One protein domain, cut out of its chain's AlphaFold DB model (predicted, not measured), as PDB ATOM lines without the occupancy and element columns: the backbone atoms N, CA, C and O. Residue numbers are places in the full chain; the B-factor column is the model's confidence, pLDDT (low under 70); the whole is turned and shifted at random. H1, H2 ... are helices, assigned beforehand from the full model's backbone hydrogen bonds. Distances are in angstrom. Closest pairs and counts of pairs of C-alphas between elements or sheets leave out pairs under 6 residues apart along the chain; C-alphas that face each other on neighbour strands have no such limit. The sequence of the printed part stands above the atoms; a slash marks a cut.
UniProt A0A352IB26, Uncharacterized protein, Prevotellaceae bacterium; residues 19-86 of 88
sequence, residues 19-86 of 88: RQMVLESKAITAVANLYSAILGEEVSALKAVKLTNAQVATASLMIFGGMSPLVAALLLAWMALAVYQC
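This is residues 19 to 86 of the 88 residues of an uncharacterized protein of Prevotellaceae bacterium (UniProt A0A352IB26). A helical hairpin of two long helices, H3 and H4, makes the long axis, and H2 packs about perpendicular on the first residues of H3 alone, 45 to 49, with the short H1 at that same end of H3. H3 ties the parts together, while residues 65 to 70, at the hairpin's turn, stick out at the far end. The printed part has 68 residues with four named helices, in the order H1, H2, H3, H4, and no named strand; the class is all helix. The whole is only just loose, close to compact, with a radius of gyration of the C-alphas of 13.4 A, and spans 37 by 24 by 20 A.

H1 covers residues 19 to 24 and begins at C-alpha 19, at (-28.568, 49.260, -27.105); it measures 8.6 A from first to last C-alpha. H2 covers residues 26 to 39 and measures 19.7 A. H3, residues 45 to 63, is the longest helix with 19 residues; it measures 26.7 A and begins at C-alpha 45, at (-28.272, 44.672, -35.458). H4 covers residues 69 to 84, measures 22.0 A, and ends at C-alpha 84, at (-33.403, 58.223, -43.009).

H3 is the hub, touching the three other helices. With residues 45 to 46 alone it touches H1, about perpendicular at 78 degrees; their closest C-alphas, those of Leu 23 and Ala 45, are 6.0 A apart. With residues 45 to 49 alone it touches H2, about perpendicular at 76 degrees; their closest C-alphas, those of Ala 32 and Ala 48, are 4.8 A apart. H3 and H4 touch and form a helical hairpin, at a shallow tilt of 25 degrees, opposite ways; their closest C-alphas, those of Ala 54 and Met 79, are 4.5 A apart. H1 and H2 are close but not clearly touching, about perpendicular at 87 degrees, with the closest C-alphas, those of Val 22 and Ile 28, 6.6 A apart. H4 is apart from H1 and from H2. The helix packing is mostly crossed, but only just: 1 of the 3 pairs that touch is at a shallow tilt. In H1, H2, H3 and H4 every O i to N i+4 pair is within hydrogen-bond range.

The two C-alphas farthest apart, those of Glu 24 and Gly 66, are 38.2 A apart. The printed part has no cut, and the links H1 to H2, H2 to H3 and H3 to H4 are tight. Residues 65 to 70 stand free. The mean pLDDT of the printed part is 75.0, and 19 residues are under 70, among them residues 64 to 67 and 78 to 86.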
ATOM      1  N   ARG A  19     -29.589  49.490 -26.081       72.25
ATOM      2  CA  ARG A  19     -28.568  49.260 -27.105       72.25
ATOM      3  C   ARG A  19     -27.738  47.992 -26.870       72.25
ATOM      4  O   ARG A  19     -27.522  47.250 -27.818       72.25
ATOM      5  N   GLN A  20     -27.294  47.725 -25.640       75.31
ATOM      6  CA  GLN A  20     -26.567  46.493 -25.305       75.31
ATOM      7  C   GLN A  20     -27.456  45.262 -25.449       75.31
ATOM      8  O   GLN A  20     -27.030  44.280 -26.041       75.31
ATOM      9  N   MET A  21     -28.713  45.335 -24.999       77.75
ATOM     10  CA  MET A  21     -29.658  44.231 -25.204       77.75
ATOM     11  C   MET A  21     -29.903  43.952 -26.689       77.75
ATOM     12  O   MET A  21     -30.002  42.794 -27.080       77.75
ATOM     13  N   VAL A  22     -29.962  44.994 -27.523       78.12
ATOM     14  CA  VAL A  22     -30.109  44.850 -28.977       78.12
ATOM     15  C   VAL A  22     -28.881  44.196 -29.611       78.12
ATOM     16  O   VAL A  22     -29.035  43.298 -30.433       78.12
ATOM     17  N   LEU A  23     -27.677  44.608 -29.211       78.38
ATOM     18  CA  LEU A  23     -26.423  44.055 -29.733       78.38
ATOM     19  C   LEU A  23     -26.173  42.607 -29.280       78.38
ATOM     20  O   LEU A  23     -25.596  41.826 -30.028       78.38
ATOM     21  N   GLU A  24     -26.612  42.239 -28.076       80.62
ATOM     22  CA  GLU A  24     -26.449  40.889 -27.518       80.62
ATOM     23  C   GLU A  24     -27.594  39.929 -27.896       80.62
ATOM     24  O   GLU A  24     -27.534  38.730 -27.607       80.62
ATOM     25  N   SER A  25     -28.659  40.426 -28.532       80.94
ATOM     26  CA  SER A  25     -29.835  39.620 -28.863       80.94
ATOM     27  C   SER A  25     -29.601  38.752 -30.095       80.94
ATOM     28  O   SER A  25     -29.578  39.234 -31.226       80.94
ATOM     29  N   LYS A  26     -29.558  37.430 -29.887       83.12
ATOM     30  CA  LYS A  26     -29.471  36.433 -30.969       83.12
ATOM     31  C   LYS A  26     -30.591  36.567 -32.002       83.12
ATOM     32  O   LYS A  26     -30.352  36.352 -33.185       83.12
ATOM     33  N   ALA A  27     -31.799  36.920 -31.561       78.88
ATOM     34  CA  ALA A  27     -32.940  37.099 -32.454       78.88
ATOM     35  C   ALA A  27     -32.727  38.294 -33.392       78.88
ATOM     36  O   ALA A  27     -32.953  38.184 -34.593       78.88
ATOM     37  N   ILE A  28     -32.230  39.414 -32.861       82.88
ATOM     38  CA  ILE A  28     -31.972  40.610 -33.667       82.88
ATOM     39  C   ILE A  28     -30.800  40.373 -34.618       82.88
ATOM     40  O   ILE A  28     -30.881  40.759 -35.779       82.88
ATOM     41  N   THR A  29     -29.751  39.680 -34.175       84.12
ATOM     42  CA  THR A  29     -28.638  39.288 -35.050       84.12
ATOM     43  C   THR A  29     -29.098  38.372 -36.186       84.12
ATOM     44  O   THR A  29     -28.669  38.548 -37.321       84.12
ATOM     45  N   ALA A  30     -30.013  37.431 -35.929       82.19
ATOM     46  CA  ALA A  30     -30.576  36.586 -36.982       82.19
ATOM     47  C   ALA A  30     -31.365  37.403 -38.021       82.19
ATOM     48  O   ALA A  30     -31.213  37.184 -39.220       82.19
ATOM     49  N   VAL A  31     -32.155  38.382 -37.570       81.38
ATOM     50  CA  VAL A  31     -32.877  39.310 -38.454       81.38
ATOM     51  C   VAL A  31     -31.905  40.193 -39.243       81.38
ATOM     52  O   VAL A  31     -32.102  40.419 -40.433       81.38
ATOM     53  N   ALA A  32     -30.821  40.647 -38.617       83.38
ATOM     54  CA  ALA A  32     -29.768  41.406 -39.279       83.38
ATOM     55  C   ALA A  32     -29.078  40.591 -40.384       83.38
ATOM     56  O   ALA A  32     -28.911  41.086 -41.496       83.38
ATOM     57  N   ASN A  33     -28.776  39.316 -40.125       83.38
ATOM     58  CA  ASN A  33     -28.230  38.399 -41.127       83.38
ATOM     59  C   ASN A  33     -29.221  38.139 -42.267       83.38
ATOM     60  O   ASN A  33     -28.817  38.095 -43.427       83.38
ATOM     61  N   LEU A  34     -30.515  38.003 -41.957       79.31
ATOM     62  CA  LEU A  34     -31.565  37.859 -42.965       79.31
ATOM     63  C   LEU A  34     -31.615  39.088 -43.880       79.31
ATOM     64  O   LEU A  34     -31.583  38.946 -45.099       79.31
ATOM     65  N   TYR A  35     -31.651  40.292 -43.303       79.25
ATOM     66  CA  TYR A  35     -31.607  41.523 -44.088       79.25
ATOM     67  C   TYR A  35     -30.321  41.621 -44.899       79.25
ATOM     68  O   TYR A  35     -30.391  41.979 -46.069       79.25
ATOM     69  N   SER A  36     -29.183  41.230 -44.326       81.50
ATOM     70  CA  SER A  36     -27.907  41.251 -45.041       81.50
ATOM     71  C   SER A  36     -27.911  40.327 -46.259       81.50
ATOM     72  O   SER A  36     -27.449  40.704 -47.330       81.50
ATOM     73  N   ALA A  37     -28.502  39.135 -46.129       79.38
ATOM     74  CA  ALA A  37     -28.650  38.194 -47.235       79.38
ATOM     75  C   ALA A  37     -29.604  38.705 -48.330       79.38
ATOM     76  O   ALA A  37     -29.373  38.446 -49.507       79.38
ATOM     77  N   ILE A  38     -30.668  39.426 -47.955       75.44
ATOM     78  CA  ILE A  38     -31.658  39.971 -48.898       75.44
ATOM     79  C   ILE A  38     -31.112  41.201 -49.635       75.44
ATOM     80  O   ILE A  38     -31.289  41.321 -50.844       75.44
ATOM     81  N   LEU A  39     -30.488  42.125 -48.904       77.88
ATOM     82  CA  LEU A  39     -29.980  43.389 -49.440       77.88
ATOM     83  C   LEU A  39     -28.606  43.227 -50.108       77.88
ATOM     84  O   LEU A  39     -28.214  44.080 -50.898       77.88
ATOM     85  N   GLY A  40     -27.882  42.142 -49.812       78.38
ATOM     86  CA  GLY A  40     -26.526  41.909 -50.310       78.38
ATOM     87  C   GLY A  40     -25.466  42.810 -49.664       78.38
ATOM     88  O   GLY A  40     -24.340  42.865 -50.150       78.38
ATOM     89  N   GLU A  41     -25.811  43.507 -48.581       82.19
ATOM     90  CA  GLU A  41     -24.934  44.399 -47.818       82.19
ATOM     91  C   GLU A  41     -24.926  44.011 -46.337       82.19
ATOM     92  O   GLU A  41     -25.874  43.406 -45.846       82.19
ATOM     93  N   GLU A  42     -23.875  44.354 -45.594       82.88
ATOM     94  CA  GLU A  42     -23.825  44.045 -44.165       82.88
ATOM     95  C   GLU A  42     -24.758  44.973 -43.368       82.88
ATOM     96  O   GLU A  42     -24.556  46.187 -43.271       82.88
ATOM     97  N   VAL A  43     -25.792  44.394 -42.760       82.38
ATOM     98  CA  VAL A  43     -26.770  45.106 -41.939       82.38
ATOM     99  C   VAL A  43     -26.447  44.882 -40.467       82.38
ATOM    100  O   VAL A  43     -26.490  43.764 -39.963       82.38
ATOM    101  N   SER A  44     -26.173  45.964 -39.736       85.50
ATOM    102  CA  SER A  44     -25.953  45.883 -38.288       85.50
ATOM    103  C   SER A  44     -27.247  45.564 -37.526       85.50
ATOM    104  O   SER A  44     -28.341  45.943 -37.946       85.50
ATOM    105  N   ALA A  45     -27.131  44.959 -36.339       81.06
ATOM    106  CA  ALA A  45     -28.272  44.672 -35.458       81.06
ATOM    107  C   ALA A  45     -29.156  45.907 -35.182       81.06
ATOM    108  O   ALA A  45     -30.378  45.807 -35.111       81.06
ATOM    109  N   LEU A  46     -28.557  47.098 -35.088       81.50
ATOM    110  CA  LEU A  46     -29.307  48.345 -34.912       81.50
ATOM    111  C   LEU A  46     -30.063  48.755 -36.182       81.50
ATOM    112  O   LEU A  46     -31.223  49.156 -36.080       81.50
ATOM    113  N   LYS A  47     -29.446  48.640 -37.369       80.56
ATOM    114  CA  LYS A  47     -30.131  48.894 -38.649       80.56
ATOM    115  C   LYS A  47     -31.260  47.878 -38.875       80.56
ATOM    116  O   LYS A  47     -32.345  48.267 -39.297       80.56
ATOM    117  N   ALA A  48     -31.064  46.621 -38.481       82.25
ATOM    118  CA  ALA A  48     -32.077  45.573 -38.562       82.25
ATOM    119  C   ALA A  48     -33.336  45.898 -37.743       82.25
ATOM    120  O   ALA A  48     -34.450  45.771 -38.249       82.25
ATOM    121  N   VAL A  49     -33.186  46.390 -36.507       81.69
ATOM    122  CA  VAL A  49     -34.333  46.830 -35.687       81.69
ATOM    123  C   VAL A  49     -35.069  47.996 -36.345       81.69
ATOM    124  O   VAL A  49     -36.299  48.006 -36.379       81.69
ATOM    125  N   LYS A  50     -34.339  48.969 -36.903       81.25
ATOM    126  CA  LYS A  50     -34.944  50.110 -37.610       81.25
ATOM    127  C   LYS A  50     -35.736  49.654 -38.841       81.25
ATOM    128  O   LYS A  50     -36.879  50.076 -39.002       81.25
ATOM    129  N   LEU A  51     -35.171  48.762 -39.655       78.38
ATOM    130  CA  LEU A  51     -35.836  48.170 -40.822       78.38
ATOM    131  C   LEU A  51     -37.086  47.378 -40.430       78.38
ATOM    132  O   LEU A  51     -38.140  47.559 -41.035       78.38
ATOM    133  N   THR A  52     -36.996  46.571 -39.373       81.06
ATOM    134  CA  THR A  52     -38.141  45.799 -38.866       81.06
ATOM    135  C   THR A  52     -39.267  46.733 -38.424       81.06
ATOM    136  O   THR A  52     -40.422  46.536 -38.794       81.06
ATOM    137  N   ASN A  53     -38.938  47.807 -37.702       80.94
ATOM    138  CA  ASN A  53     -39.921  48.810 -37.290       80.94
ATOM    139  C   ASN A  53     -40.570  49.516 -38.488       80.94
ATOM    140  O   ASN A  53     -41.778  49.747 -38.476       80.94
ATOM    141  N   ALA A  54     -39.793  49.834 -39.529       76.25
ATOM    142  CA  ALA A  54     -40.322  50.405 -40.764       76.25
ATOM    143  C   ALA A  54     -41.309  49.441 -41.447       76.25
ATOM    144  O   ALA A  54     -42.412  49.850 -41.801       76.25
ATOM    145  N   GLN A  55     -40.961  48.155 -41.553       76.44
ATOM    146  CA  GLN A  55     -41.833  47.135 -42.145       76.44
ATOM    147  C   GLN A  55     -43.124  46.929 -41.352       76.44
ATOM    148  O   GLN A  55     -44.190  46.814 -41.951       76.44
ATOM    149  N   VAL A  56     -43.059  46.936 -40.018       78.12
ATOM    150  CA  VAL A  56     -44.252  46.844 -39.161       78.12
ATOM    151  C   VAL A  56     -45.159  48.059 -39.360       78.12
ATOM    152  O   VAL A  56     -46.377  47.895 -39.457       78.12
ATOM    153  N   ALA A  57     -44.597  49.264 -39.479       72.75
ATOM    154  CA  ALA A  57     -45.372  50.465 -39.775       72.75
ATOM    155  C   ALA A  57     -46.072  50.364 -41.142       72.75
ATOM    156  O   ALA A  57     -47.273  50.615 -41.235       72.75
ATOM    157  N   THR A  58     -45.366  49.915 -42.184       70.62
ATOM    158  CA  THR A  58     -45.945  49.697 -43.519       70.62
ATOM    159  C   THR A  58     -47.021  48.609 -43.517       70.62
ATOM    160  O   THR A  58     -48.091  48.808 -44.085       70.62
ATOM    161  N   ALA A  59     -46.782  47.481 -42.846       71.69
ATOM    162  CA  ALA A  59     -47.761  46.401 -42.728       71.69
ATOM    163  C   ALA A  59     -49.025  46.872 -41.994       71.69
ATOM    164  O   ALA A  59     -50.139  46.562 -42.411       71.69
ATOM    165  N   SER A  60     -48.857  47.688 -40.949       70.88
ATOM    166  CA  SER A  60     -49.974  48.281 -40.205       70.88
ATOM    167  C   SER A  60     -50.811  49.208 -41.090       70.88
ATOM    168  O   SER A  60     -52.036  49.159 -41.035       70.88
ATOM    169  N   LEU A  61     -50.172  49.997 -41.960       68.50
ATOM    170  CA  LEU A  61     -50.863  50.834 -42.948       68.50
ATOM    171  C   LEU A  61     -51.635  50.013 -43.991       68.50
ATOM    172  O   LEU A  61     -52.731  50.402 -44.378       68.50
ATOM    173  N   MET A  62     -51.075  48.890 -44.453       68.75
ATOM    174  CA  MET A  62     -51.693  48.053 -45.492       68.75
ATOM    175  C   MET A  62     -52.876  47.224 -44.981       68.75
ATOM    176  O   MET A  62     -53.840  47.019 -45.714       68.75
ATOM    177  N   ILE A  63     -52.807  46.727 -43.743       70.25
ATOM    178  CA  ILE A  63     -53.827  45.826 -43.183       70.25
ATOM    179  C   ILE A  63     -55.043  46.611 -42.681       70.25
ATOM    180  O   ILE A  63     -56.181  46.164 -42.821       70.25
ATOM    181  N   PHE A  64     -54.831  47.800 -42.117       66.81
ATOM    182  CA  PHE A  64     -55.913  48.617 -41.581       66.81
ATOM    183  C   PHE A  64     -56.407  49.628 -42.621       66.81
ATOM    184  O   PHE A  64     -56.138  50.823 -42.532       66.81
ATOM    185  N   GLY A  65     -57.217  49.161 -43.576       58.16
ATOM    186  CA  GLY A  65     -57.851  50.004 -44.606       58.16
ATOM    187  C   GLY A  65     -58.816  51.089 -44.087       58.16
ATOM    188  O   GLY A  65     -59.301  51.892 -44.874       58.16
ATOM    189  N   GLY A  66     -59.090  51.133 -42.776       62.19
ATOM    190  CA  GLY A  66     -59.887  52.169 -42.099       62.19
ATOM    191  C   GLY A  66     -59.089  53.026 -41.109       62.19
ATOM    192  O   GLY A  66     -59.672  53.648 -40.223       62.19
ATOM    193  N   MET A  67     -57.756  53.007 -41.187       69.50
ATOM    194  CA  MET A  67     -56.898  53.736 -40.257       69.50
ATOM    195  C   MET A  67     -57.072  55.253 -40.415       69.50
ATOM    196  O   MET A  67     -57.069  55.783 -41.524       69.50
ATOM    197  N   SER A  68     -57.212  55.956 -39.285       74.25
ATOM    198  CA  SER A  68     -57.303  57.419 -39.263       74.25
ATOM    199  C   SER A  68     -56.130  58.048 -40.036       74.25
ATOM    200  O   SER A  68     -54.984  57.642 -39.810       74.25
ATOM    201  N   PRO A  69     -56.371  59.070 -40.882       69.31
ATOM    202  CA  PRO A  69     -55.322  59.734 -41.661       69.31
ATOM    203  C   PRO A  69     -54.150  60.242 -40.809       69.31
ATOM    204  O   PRO A  69     -53.005  60.230 -41.250       69.31
ATOM    205  N   LEU A  70     -54.422  60.639 -39.560       72.50
ATOM    206  CA  LEU A  70     -53.399  61.069 -38.604       72.50
ATOM    207  C   LEU A  70     -52.473  59.927 -38.186       72.50
ATOM    208  O   LEU A  70     -51.259  60.104 -38.151       72.50
ATOM    209  N   VAL A  71     -53.034  58.752 -37.894       70.75
ATOM    210  CA  VAL A  71     -52.251  57.558 -37.545       70.75
ATOM    211  C   VAL A  71     -51.436  57.113 -38.754       70.75
ATOM    212  O   VAL A  71     -50.266  56.762 -38.611       70.75
ATOM    213  N   ALA A  72     -52.015  57.222 -39.951       68.56
ATOM    214  CA  ALA A  72     -51.313  56.896 -41.177       68.56
ATOM    215  C   ALA A  72     -50.098  57.813 -41.414       68.56
ATOM    216  O   ALA A  72     -48.993  57.334 -41.672       68.56
ATOM    217  N   ALA A  73     -50.273  59.127 -41.245       72.88
ATOM    218  CA  ALA A  73     -49.189  60.102 -41.338       72.88
ATOM    219  C   ALA A  73     -48.087  59.854 -40.292       72.88
ATOM    220  O   ALA A  73     -46.905  59.971 -40.606       72.88
ATOM    221  N   LEU A  74     -48.461  59.458 -39.072       72.62
ATOM    222  CA  LEU A  74     -47.522  59.125 -37.997       72.62
ATOM    223  C   LEU A  74     -46.671  57.896 -38.342       72.62
ATOM    224  O   LEU A  74     -45.456  57.923 -38.164       72.62
ATOM    225  N   LEU A  75     -47.288  56.846 -38.887       68.75
ATOM    226  CA  LEU A  75     -46.587  55.641 -39.332       68.75
ATOM    227  C   LEU A  75     -45.679  55.916 -40.536       68.75
ATOM    228  O   LEU A  75     -44.558  55.412 -40.576       68.75
ATOM    229  N   LEU A  76     -46.115  56.752 -41.482       68.50
ATOM    230  CA  LEU A  76     -45.290  57.187 -42.612       68.50
ATOM    231  C   LEU A  76     -44.097  58.034 -42.156       68.50
ATOM    232  O   LEU A  76     -42.980  57.799 -42.609       68.50
ATOM    233  N   ALA A  77     -44.302  58.975 -41.232       71.00
ATOM    234  CA  ALA A  77     -43.224  59.769 -40.649       71.00
ATOM    235  C   ALA A  77     -42.232  58.883 -39.879       71.00
ATOM    236  O   ALA A  77     -41.020  59.056 -40.003       71.00
ATOM    237  N   TRP A  78     -42.733  57.891 -39.138       68.06
ATOM    238  CA  TRP A  78     -41.909  56.914 -38.432       68.06
ATOM    239  C   TRP A  78     -41.091  56.045 -39.394       68.06
ATOM    240  O   TRP A  78     -39.896  55.838 -39.181       68.06
ATOM    241  N   MET A  79     -41.709  55.570 -40.476       68.88
ATOM    242  CA  MET A  79     -41.045  54.813 -41.536       68.88
ATOM    243  C   MET A  79     -39.964  55.657 -42.221       68.88
ATOM    244  O   MET A  79     -38.826  55.210 -42.342       68.88
ATOM    245  N   ALA A  80     -40.290  56.890 -42.617       65.62
ATOM    246  CA  ALA A  80     -39.346  57.815 -43.237       65.62
ATOM    247  C   ALA A  80     -38.160  58.115 -42.312       65.62
ATOM    248  O   ALA A  80     -37.017  58.111 -42.763       65.62
ATOM    249  N   LEU A  81     -38.409  58.299 -41.012       67.62
ATOM    250  CA  LEU A  81     -37.363  58.501 -40.014       67.62
ATOM    251  C   LEU A  81     -36.483  57.254 -39.855       67.62
ATOM    252  O   LEU A  81     -35.263  57.376 -39.787       67.62
ATOM    253  N   ALA A  82     -37.071  56.056 -39.830       64.31
ATOM    254  CA  ALA A  82     -36.329  54.802 -39.752       64.31
ATOM    255  C   ALA A  82     -35.437  54.580 -40.984       64.31
ATOM    256  O   ALA A  82     -34.278  54.197 -40.828       64.31
ATOM    257  N   VAL A  83     -35.940  54.885 -42.186       65.56
ATOM    258  CA  VAL A  83     -35.176  54.828 -43.444       65.56
ATOM    259  C   VAL A  83     -34.076  55.890 -43.470       65.56
ATOM    260  O   VAL A  83     -32.929  55.569 -43.769       65.56
ATOM    261  N   TYR A  84     -34.385  57.137 -43.094       66.00
ATOM    262  CA  TYR A  84     -33.403  58.223 -43.009       66.00
ATOM    263  C   TYR A  84     -32.259  57.867 -42.057       66.00
ATOM    264  O   TYR A  84     -31.093  58.010 -42.397       66.00
ATOM    265  N   GLN A  85     -32.584  57.299 -40.897       63.91
ATOM    266  CA  GLN A  85     -31.605  56.838 -39.916       63.91
ATOM    267  C   GLN A  85     -30.838  55.561 -40.308       63.91
ATOM    268  O   GLN A  85     -29.999  55.102 -39.524       63.91
ATOM    269  N   CYS A  86     -31.164  54.929 -41.437       61.41
ATOM    270  CA  CYS A  86     -30.373  53.839 -42.015       61.41
ATOM    271  C   CYS A  86     -29.400  54.334 -43.092       61.41
ATOM    272  O   CYS A  86     -28.464  53.604 -43.430       61.41
TER     273      CYS A  86